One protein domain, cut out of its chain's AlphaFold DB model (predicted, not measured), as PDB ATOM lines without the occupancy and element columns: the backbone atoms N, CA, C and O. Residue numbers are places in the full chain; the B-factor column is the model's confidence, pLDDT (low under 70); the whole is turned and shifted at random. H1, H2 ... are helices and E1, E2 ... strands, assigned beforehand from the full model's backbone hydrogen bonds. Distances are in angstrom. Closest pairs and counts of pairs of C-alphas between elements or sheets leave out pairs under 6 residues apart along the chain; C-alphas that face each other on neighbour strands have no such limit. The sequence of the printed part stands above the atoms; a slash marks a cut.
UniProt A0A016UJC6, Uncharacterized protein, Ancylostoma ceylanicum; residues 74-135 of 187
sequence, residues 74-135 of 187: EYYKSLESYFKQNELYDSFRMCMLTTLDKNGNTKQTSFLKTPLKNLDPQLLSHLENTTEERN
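Overview. This is residues 74 to 135 of the 187 residues of an uncharacterized protein of Ancylostoma ceylanicum (UniProt A0A016UJC6). Picture an open arrangement: one two-stranded hairpin, E1 and E2, with a helix beyond each of its open-end strand ends and no packed core. H1 reaches away from the hairpin and makes much of the length, its residues 74 to 82 sticking out, while H2 folds back and runs nearly the way E1 does, across an empty gap. The printed part has 62 residues with two named helices and two named strands, in the order H1, E1, E2, H2; the sheet's order is E1 - E2, antiparallel, and the class is mixed, helices and strands. The whole is extended, with a radius of gyration of the C-alphas of 18.1 A, and flat, spanning 55 by 32 by 15 A.

Along the chain. Start at C-alpha 93, at (-25.312, 35.084, -47.749), where E1 begins; it runs through residues 93 to 100 for 22.1 A. E2, residues 106 to 113, comes back over 20.4 A. Look earlier for H1, residues 74 to 86, which begins at (-12.701, 60.115, -42.441) and is 18.0 A long. H2, residues 121 to 135, covers 23.0 A and ends at C-alpha 135, (-51.212, 20.003, -46.776).

Arrangement. Look first at the hairpin E1 and E2: its strands are antiparallel, at 152 degrees between their directions. C-alphas 98 and 108 face each other at 4.5 A; N 99 and O 107, 2.8 A, are within hydrogen-bond range. H1 is apart from E2 and from H2, and E1 is apart from H2. In H1 every O i to N i+4 pair is within hydrogen-bond range; in H2, 6 of 11 are.

Size, cuts and confidence. The C-alphas farthest apart, Glu 74 and Asn 103, are 56.1 A apart. The printed part has no cut and no long link. Mean pLDDT of the printed part is 72.5; look for values under 70 at residues 85 to 94, 113 to 119, 124 and 126 to 135.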
ATOM      1  N   GLU A  74     -11.689  60.345 -43.474       90.50
ATOM      2  CA  GLU A  74     -12.701  60.115 -42.441       90.50
ATOM      3  C   GLU A  74     -13.860  59.277 -42.976       90.50
ATOM      4  O   GLU A  74     -14.257  58.312 -42.331       90.50
ATOM      5  N   TYR A  75     -14.336  59.566 -44.192       88.06
ATOM      6  CA  TYR A  75     -15.392  58.779 -44.834       88.06
ATOM      7  C   TYR A  75     -15.013  57.296 -44.966       88.06
ATOM      8  O   TYR A  75     -15.788  56.422 -44.575       88.06
ATOM      9  N   TYR A  76     -13.805  57.002 -45.461       88.88
ATOM     10  CA  TYR A  76     -13.343  55.620 -45.594       88.88
ATOM     11  C   TYR A  76     -13.114  54.941 -44.242       88.88
ATOM     12  O   TYR A  76     -13.478  53.777 -44.097       88.88
ATOM     13  N   LYS A  77     -12.600  55.653 -43.231       92.19
ATOM     14  CA  LYS A  77     -12.482  55.118 -41.862       92.19
ATOM     15  C   LYS A  77     -13.845  54.799 -41.249       92.19
ATOM     16  O   LYS A  77     -13.996  53.766 -40.603       92.19
ATOM     17  N   SER A  78     -14.845  55.656 -41.457       85.75
ATOM     18  CA  SER A  78     -16.214  55.407 -41.001       85.75
ATOM     19  C   SER A  78     -16.845  54.212 -41.715       85.75
ATOM     20  O   SER A  78     -17.473  53.387 -41.057       85.75
ATOM     21  N   LEU A  79     -16.638  54.073 -43.029       81.12
ATOM     22  CA  LEU A  79     -17.073  52.898 -43.794       81.12
ATOM     23  C   LEU A  79     -16.400  51.616 -43.310       81.12
ATOM     24  O   LEU A  79     -17.072  50.614 -43.100       81.12
ATOM     25  N   GLU A  80     -15.087  51.640 -43.107       83.31
ATOM     26  CA  GLU A  80     -14.341  50.479 -42.629       83.31
ATOM     27  C   GLU A  80     -14.782  50.079 -41.215       83.31
ATOM     28  O   GLU A  80     -14.956  48.896 -40.937       83.31
ATOM     29  N   SER A  81     -15.038  51.054 -40.339       84.75
ATOM     30  CA  SER A  81     -15.610  50.819 -39.009       84.75
ATOM     31  C   SER A  81     -17.010  50.200 -39.092       84.75
ATOM     32  O   SER A  81     -17.296  49.226 -38.399       84.75
ATOM     33  N   TYR A  82     -17.862  50.701 -39.994       76.38
ATOM     34  CA  TYR A  82     -19.191  50.145 -40.248       76.38
ATOM     35  C   TYR A  82     -19.120  48.699 -40.755       76.38
ATOM     36  O   TYR A  82     -19.843  47.837 -40.257       76.38
ATOM     37  N   PHE A  83     -18.216  48.399 -41.692       70.88
ATOM     38  CA  PHE A  83     -18.022  47.036 -42.187       70.88
ATOM     39  C   PHE A  83     -17.440  46.104 -41.125       70.88
ATOM     40  O   PHE A  83     -17.930  44.991 -40.994       70.88
ATOM     41  N   LYS A  84     -16.478  46.556 -40.314       75.06
ATOM     42  CA  LYS A  84     -15.908  45.768 -39.206       75.06
ATOM     43  C   LYS A  84     -16.930  45.473 -38.108       75.06
ATOM     44  O   LYS A  84     -16.961  44.366 -37.584       75.06
ATOM     45  N   GLN A  85     -17.806  46.425 -37.785       66.50
ATOM     46  CA  GLN A  85     -18.937  46.171 -36.881       66.50
ATOM     47  C   GLN A  85     -19.949  45.194 -37.497       66.50
ATOM     48  O   GLN A  85     -20.559  44.398 -36.783       66.50
ATOM     49  N   ASN A  86     -20.077  45.214 -38.825       55.09
ATOM     50  CA  ASN A  86     -20.935  44.314 -39.577       55.09
ATOM     51  C   ASN A  86     -20.279  42.988 -39.987       55.09
ATOM     52  O   ASN A  86     -20.988  42.152 -40.518       55.09
ATOM     53  N   GLU A  87     -19.008  42.701 -39.697       55.25
ATOM     54  CA  GLU A  87     -18.458  41.341 -39.881       55.25
ATOM     55  C   GLU A  87     -19.134  40.320 -38.938       55.25
ATOM     56  O   GLU A  87     -19.159  39.124 -39.219       55.25
ATOM     57  N   LEU A  88     -19.773  40.795 -37.858       54.47
ATOM     58  CA  LEU A  88     -20.710  40.023 -37.024       54.47
ATOM     59  C   LEU A  88     -22.119  39.899 -37.637       54.47
ATOM     60  O   LEU A  88     -22.867  38.979 -37.299       54.47
ATOM     61  N   TYR A  89     -22.488  40.813 -38.533       53.22
ATOM     62  CA  TYR A  89     -23.715  40.762 -39.318       53.22
ATOM     63  C   TYR A  89     -23.410  40.089 -40.649       53.22
ATOM     64  O   TYR A  89     -23.028  40.740 -41.614       53.22
ATOM     65  N   ASP A  90     -23.634  38.777 -40.699       58.38
ATOM     66  CA  ASP A  90     -23.633  37.945 -41.905       58.38
ATOM     67  C   ASP A  90     -24.655  38.504 -42.919       58.38
ATOM     68  O   ASP A  90     -25.815  38.088 -43.000       58.38
ATOM     69  N   SER A  91     -24.259  39.575 -43.601       59.97
ATOM     70  CA  SER A  91     -25.135  40.444 -44.362       59.97
ATOM     71  C   SER A  91     -25.301  39.779 -45.708       59.97
ATOM     72  O   SER A  91     -24.466  39.887 -46.598       59.97
ATOM     73  N   PHE A  92     -26.397  39.034 -45.810       56.38
ATOM     74  CA  PHE A  92     -26.880  38.446 -47.044       56.38
ATOM     75  C   PHE A  92     -25.922  37.427 -47.660       56.38
ATOM     76  O   PHE A  92     -25.341  37.630 -48.727       56.38
ATOM     77  N   ARG A  93     -25.834  36.249 -47.033       61.53
ATOM     78  CA  ARG A  93     -25.312  35.084 -47.749       61.53
ATOM     79  C   ARG A  93     -26.239  34.780 -48.918       61.53
ATOM     80  O   ARG A  93     -27.410  34.449 -48.734       61.53
ATOM     81  N   MET A  94     -25.699  34.885 -50.126       65.56
ATOM     82  CA  MET A  94     -26.331  34.317 -51.305       65.56
ATOM     83  C   MET A  94     -26.361  32.803 -51.117       65.56
ATOM     84  O   MET A  94     -25.319  32.152 -51.052       65.56
ATOM     85  N   CYS A  95     -27.556  32.244 -50.982       72.19
ATOM     86  CA  CYS A  95     -27.748  30.807 -50.927       72.19
ATOM     87  C   CYS A  95     -28.241  30.315 -52.286       72.19
ATOM     88  O   CYS A  95     -29.052  30.960 -52.954       72.19
ATOM     89  N   MET A  96     -27.737  29.157 -52.699       79.44
ATOM     90  CA  MET A  96     -28.171  28.496 -53.921       79.44
ATOM     91  C   MET A  96     -29.282  27.514 -53.568       79.44
ATOM     92  O   MET A  96     -29.040  26.535 -52.864       79.44
ATOM     93  N   LEU A  97     -30.503  27.774 -54.037       86.38
ATOM     94  CA  LEU A  97     -31.594  26.805 -53.958       86.38
ATOM     95  C   LEU A  97     -31.553  25.958 -55.221       86.38
ATOM     96  O   LEU A  97     -31.648  26.497 -56.322       86.38
ATOM     97  N   THR A  98     -31.442  24.644 -55.067       89.88
ATOM     98  CA  THR A  98     -31.646  23.720 -56.183       89.88
ATOM     99  C   THR A  98     -33.068  23.191 -56.097       89.88
ATOM    100  O   THR A  98     -33.456  22.614 -55.085       89.88
ATOM    101  N   THR A  99     -33.851  23.418 -57.145       91.44
ATOM    102  CA  THR A  99     -35.234  22.946 -57.268       91.44
ATOM    103  C   THR A  99     -35.337  21.961 -58.422       91.44
ATOM    104  O   THR A  99     -34.611  22.087 -59.405       91.44
ATOM    105  N   LEU A 100     -36.216  20.971 -58.300       90.00
ATOM    106  CA  LEU A 100     -36.550  20.036 -59.373       90.00
ATOM    107  C   LEU A 100     -37.884  20.447 -59.991       90.00
ATOM    108  O   LEU A 100     -38.850  20.706 -59.272       90.00
ATOM    109  N   ASP A 101     -37.936  20.534 -61.316       89.31
ATOM    110  CA  ASP A 101     -39.196  20.721 -62.025       89.31
ATOM    111  C   ASP A 101     -39.970  19.396 -62.165       89.31
ATOM    112  O   ASP A 101     -39.453  18.309 -61.903       89.31
ATOM    113  N   LYS A 102     -41.236  19.484 -62.596       90.44
ATOM    114  CA  LYS A 102     -42.107  18.312 -62.823       90.44
ATOM    115  C   LYS A 102     -41.556  17.338 -63.875       90.44
ATOM    116  O   LYS A 102     -42.023  16.209 -63.950       90.44
ATOM    117  N   ASN A 103     -40.588  17.777 -64.678       92.88
ATOM    118  CA  ASN A 103     -39.975  17.003 -65.748       92.88
ATOM    119  C   ASN A 103     -38.627  16.398 -65.307       92.88
ATOM    120  O   ASN A 103     -37.951  15.780 -66.123       92.88
ATOM    121  N   GLY A 104     -38.227  16.577 -64.041       88.56
ATOM    122  CA  GLY A 104     -36.971  16.067 -63.495       88.56
ATOM    123  C   GLY A 104     -35.743  16.933 -63.793       88.56
ATOM    124  O   GLY A 104     -34.632  16.529 -63.458       88.56
ATOM    125  N   ASN A 105     -35.898  18.124 -64.379       90.06
ATOM    126  CA  ASN A 105     -34.775  19.036 -64.574       90.06
ATOM    127  C   ASN A 105     -34.482  19.806 -63.290       90.06
ATOM    128  O   ASN A 105     -35.381  20.340 -62.635       90.06
ATOM    129  N   THR A 106     -33.199  19.933 -62.967       90.88
ATOM    130  CA  THR A 106     -32.733  20.763 -61.863       90.88
ATOM    131  C   THR A 106     -32.603  22.220 -62.310       90.88
ATOM    132  O   THR A 106     -32.066  22.533 -63.372       90.88
ATOM    133  N   LYS A 107     -33.095  23.143 -61.485       92.19
ATOM    134  CA  LYS A 107     -32.907  24.586 -61.642       92.19
ATOM    135  C   LYS A 107     -32.275  25.145 -60.386       92.19
ATOM    136  O   LYS A 107     -32.785  24.939 -59.285       92.19
ATOM    137  N   GLN A 108     -31.181  25.874 -60.563       89.44
ATOM    138  CA  GLN A 108     -30.558  26.625 -59.488       89.44
ATOM    139  C   GLN A 108     -31.057  28.065 -59.502       89.44
ATOM    140  O   GLN A 108     -30.991  28.752 -60.520       89.44
ATOM    141  N   THR A 109     -31.555  28.520 -58.360       88.62
ATOM    142  CA  THR A 109     -31.977  29.902 -58.147       88.62
ATOM    143  C   THR A 109     -31.220  30.470 -56.964       88.62
ATOM    144  O   THR A 109     -31.257  29.913 -55.865       88.62
ATOM    145  N   SER A 110     -30.533  31.581 -57.193       78.31
ATOM    146  CA  SER A 110     -29.834  32.312 -56.149       78.31
ATOM    147  C   SER A 110     -30.843  33.136 -55.351       78.31
ATOM    148  O   SER A 110     -31.585  33.925 -55.941       78.31
ATOM    149  N   PHE A 111     -30.872  32.978 -54.033       80.69
ATOM    150  CA  PHE A 111     -31.725  33.776 -53.158       80.69
ATOM    151  C   PHE A 111     -30.906  34.422 -52.047       80.69
ATOM    152  O   PHE A 111     -29.910  33.877 -51.567       80.69
ATOM    153  N   LEU A 112     -31.338  35.615 -51.657       74.25
ATOM    154  CA  LEU A 112     -30.732  36.371 -50.578       74.25
ATOM    155  C   LEU A 112     -31.211  35.765 -49.254       74.25
ATOM    156  O   LEU A 112     -32.403  35.817 -48.946       74.25
ATOM    157  N   LYS A 113     -30.313  35.161 -48.474       67.75
ATOM    158  CA  LYS A 113     -30.664  34.704 -47.129       67.75
ATOM    159  C   LYS A 113     -30.625  35.903 -46.190       67.75
ATOM    160  O   LYS A 113     -29.552  36.362 -45.804       67.75
ATOM    161  N   THR A 114     -31.793  36.414 -45.824       65.12
ATOM    162  CA  THR A 114     -31.898  37.384 -44.730       65.12
ATOM    163  C   THR A 114     -31.736  36.635 -43.404       65.12
ATOM    164  O   THR A 114     -32.376  35.593 -43.220       65.12
ATOM    165  N   PRO A 115     -30.890  37.106 -42.471       61.19
ATOM    166  CA  PRO A 115     -30.812  36.531 -41.135       61.19
ATOM    167  C   PRO A 115     -32.197  36.523 -40.481       61.19
ATOM    168  O   PRO A 115     -32.870  37.552 -40.466       61.19
ATOM    169  N   LEU A 116     -32.607  35.384 -39.907       59.84
ATOM    170  CA  LEU A 116     -33.928  35.228 -39.273       59.84
ATOM    171  C   LEU A 116     -34.180  36.284 -38.183       59.84
ATOM    172  O   LEU A 116     -35.306  36.705 -37.971       59.84
ATOM    173  N   LYS A 117     -33.101  36.759 -37.549       62.28
ATOM    174  CA  LYS A 117     -33.101  37.811 -36.523       62.28
ATOM    175  C   LYS A 117     -33.646  39.160 -37.017       62.28
ATOM    176  O   LYS A 117     -34.020  39.983 -36.195       62.28
ATOM    177  N   ASN A 118     -33.669  39.373 -38.333       62.62
ATOM    178  CA  ASN A 118     -34.127  40.610 -38.965       62.62
ATOM    179  C   ASN A 118     -35.520  40.463 -39.601       62.62
ATOM    180  O   ASN A 118     -36.011  41.416 -40.202       62.62
ATOM    181  N   LEU A 119     -36.130  39.275 -39.532       64.06
ATOM    182  CA  LEU A 119     -37.508  39.076 -39.966       64.06
ATOM    183  C   LEU A 119     -38.444  39.449 -38.818       64.06
ATOM    184  O   LEU A 119     -38.216  39.064 -37.673       64.06
ATOM    185  N   ASP A 120     -39.491  40.203 -39.144       74.12
ATOM    186  CA  ASP A 120     -40.553  40.535 -38.201       74.12
ATOM    187  C   ASP A 120     -41.174  39.235 -37.647       74.12
ATOM    188  O   ASP A 120     -41.637  38.403 -38.441       74.12
ATOM    189  N   PRO A 121     -41.204  39.034 -36.317       76.31
ATOM    190  CA  PRO A 121     -41.847  37.879 -35.697       76.31
ATOM    191  C   PRO A 121     -43.300  37.671 -36.143       76.31
ATOM    192  O   PRO A 121     -43.748  36.529 -36.229       76.31
ATOM    193  N   GLN A 122     -44.029  38.743 -36.477       75.81
ATOM    194  CA  GLN A 122     -45.405  38.635 -36.973       75.81
ATOM    195  C   GLN A 122     -45.476  38.005 -38.370       75.81
ATOM    196  O   GLN A 122     -46.414  37.277 -38.674       75.81
ATOM    197  N   LEU A 123     -44.474  38.220 -39.227       73.38
ATOM    198  CA  LEU A 123     -44.425  37.575 -40.544       73.38
ATOM    199  C   LEU A 123     -44.077  36.085 -40.441       73.38
ATOM    200  O   LEU A 123     -44.521  35.295 -41.275       73.38
ATOM    201  N   LEU A 124     -43.302  35.698 -39.424       69.62
ATOM    202  CA  LEU A 124     -42.948  34.300 -39.168       69.62
ATOM    203  C   LEU A 124     -44.167  33.474 -38.734       69.62
ATOM    204  O   LEU A 124     -44.365  32.384 -39.266       69.62
ATOM    205  N   SER A 125     -45.027  34.011 -37.862       73.19
ATOM    206  CA  SER A 125     -46.242  33.304 -37.424       73.19
ATOM    207  C   SER A 125     -47.246  33.084 -38.563       73.19
ATOM    208  O   SER A 125     -47.900  32.046 -38.632       73.19
ATOM    209  N   HIS A 126     -47.339  34.015 -39.517       69.00
ATOM    210  CA  HIS A 126     -48.184  33.840 -40.702       69.00
ATOM    211  C   HIS A 126     -47.685  32.740 -41.655       69.00
ATOM    212  O   HIS A 126     -48.501  32.107 -42.331       69.00
ATOM    213  N   LEU A 127     -46.368  32.505 -41.716       63.34
ATOM    214  CA  LEU A 127     -45.770  31.445 -42.533       63.34
ATOM    215  C   LEU A 127     -46.011  30.053 -41.944       63.34
ATOM    216  O   LEU A 127     -46.316  29.139 -42.704       63.34
ATOM    217  N   GLU A 128     -45.924  29.892 -40.620       63.22
ATOM    218  CA  GLU A 128     -46.211  28.607 -39.962       63.22
ATOM    219  C   GLU A 128     -47.636  28.133 -40.280       63.22
ATOM    220  O   GLU A 128     -47.817  27.022 -40.786       63.22
ATOM    221  N   ASN A 129     -48.620  29.027 -40.151       58.28
ATOM    222  CA  ASN A 129     -50.035  28.710 -40.364       58.28
ATOM    223  C   ASN A 129     -50.376  28.359 -41.826       58.28
ATOM    224  O   ASN A 129     -51.272  27.559 -42.086       58.28
ATOM    225  N   THR A 130     -49.660  28.921 -42.810       53.47
ATOM    226  CA  THR A 130     -49.949  28.649 -44.233       53.47
ATOM    227  C   THR A 130     -49.456  27.278 -44.700       53.47
ATOM    228  O   THR A 130     -49.937  26.759 -45.713       53.47
ATOM    229  N   THR A 131     -48.497  26.682 -43.991       48.81
ATOM    230  CA  THR A 131     -47.978  25.341 -44.300       48.81
ATOM    231  C   THR A 131     -48.964  24.242 -43.918       48.81
ATOM    232  O   THR A 131     -49.060  23.240 -44.623       48.81
ATOM    233  N   GLU A 132     -49.724  24.436 -42.841       52.34
ATOM    234  CA  GLU A 132     -50.701  23.453 -42.366       52.34
ATOM    235  C   GLU A 132     -51.937  23.394 -43.276       52.34
ATOM    236  O   GLU A 132     -52.387  22.306 -43.636       52.34
ATOM    237  N   GLU A 133     -52.422  24.541 -43.759       49.69
ATOM    238  CA  GLU A 133     -53.622  24.596 -44.607       49.69
ATOM    239  C   GLU A 133     -53.408  23.999 -46.011       49.69
ATOM    240  O   GLU A 133     -54.297  23.336 -46.546       49.69
ATOM    241  N   ARG A 134     -52.218  24.146 -46.617       47.88
ATOM    242  CA  ARG A 134     -51.953  23.581 -47.961       47.88
ATOM    243  C   ARG A 134     -51.773  22.064 -47.981       47.88
ATOM    244  O   ARG A 134     -51.989  21.447 -49.026       47.88
ATOM    245  N   ASN A 135     -51.405  21.453 -46.857       46.06
ATOM    246  CA  ASN A 135     -51.212  20.003 -46.776       46.06
ATOM    247  C   ASN A 135     -52.541  19.230 -46.730       46.06
ATOM    248  O   ASN A 135     -52.568  18.044 -47.062       46.06
TER     249      ASN A 135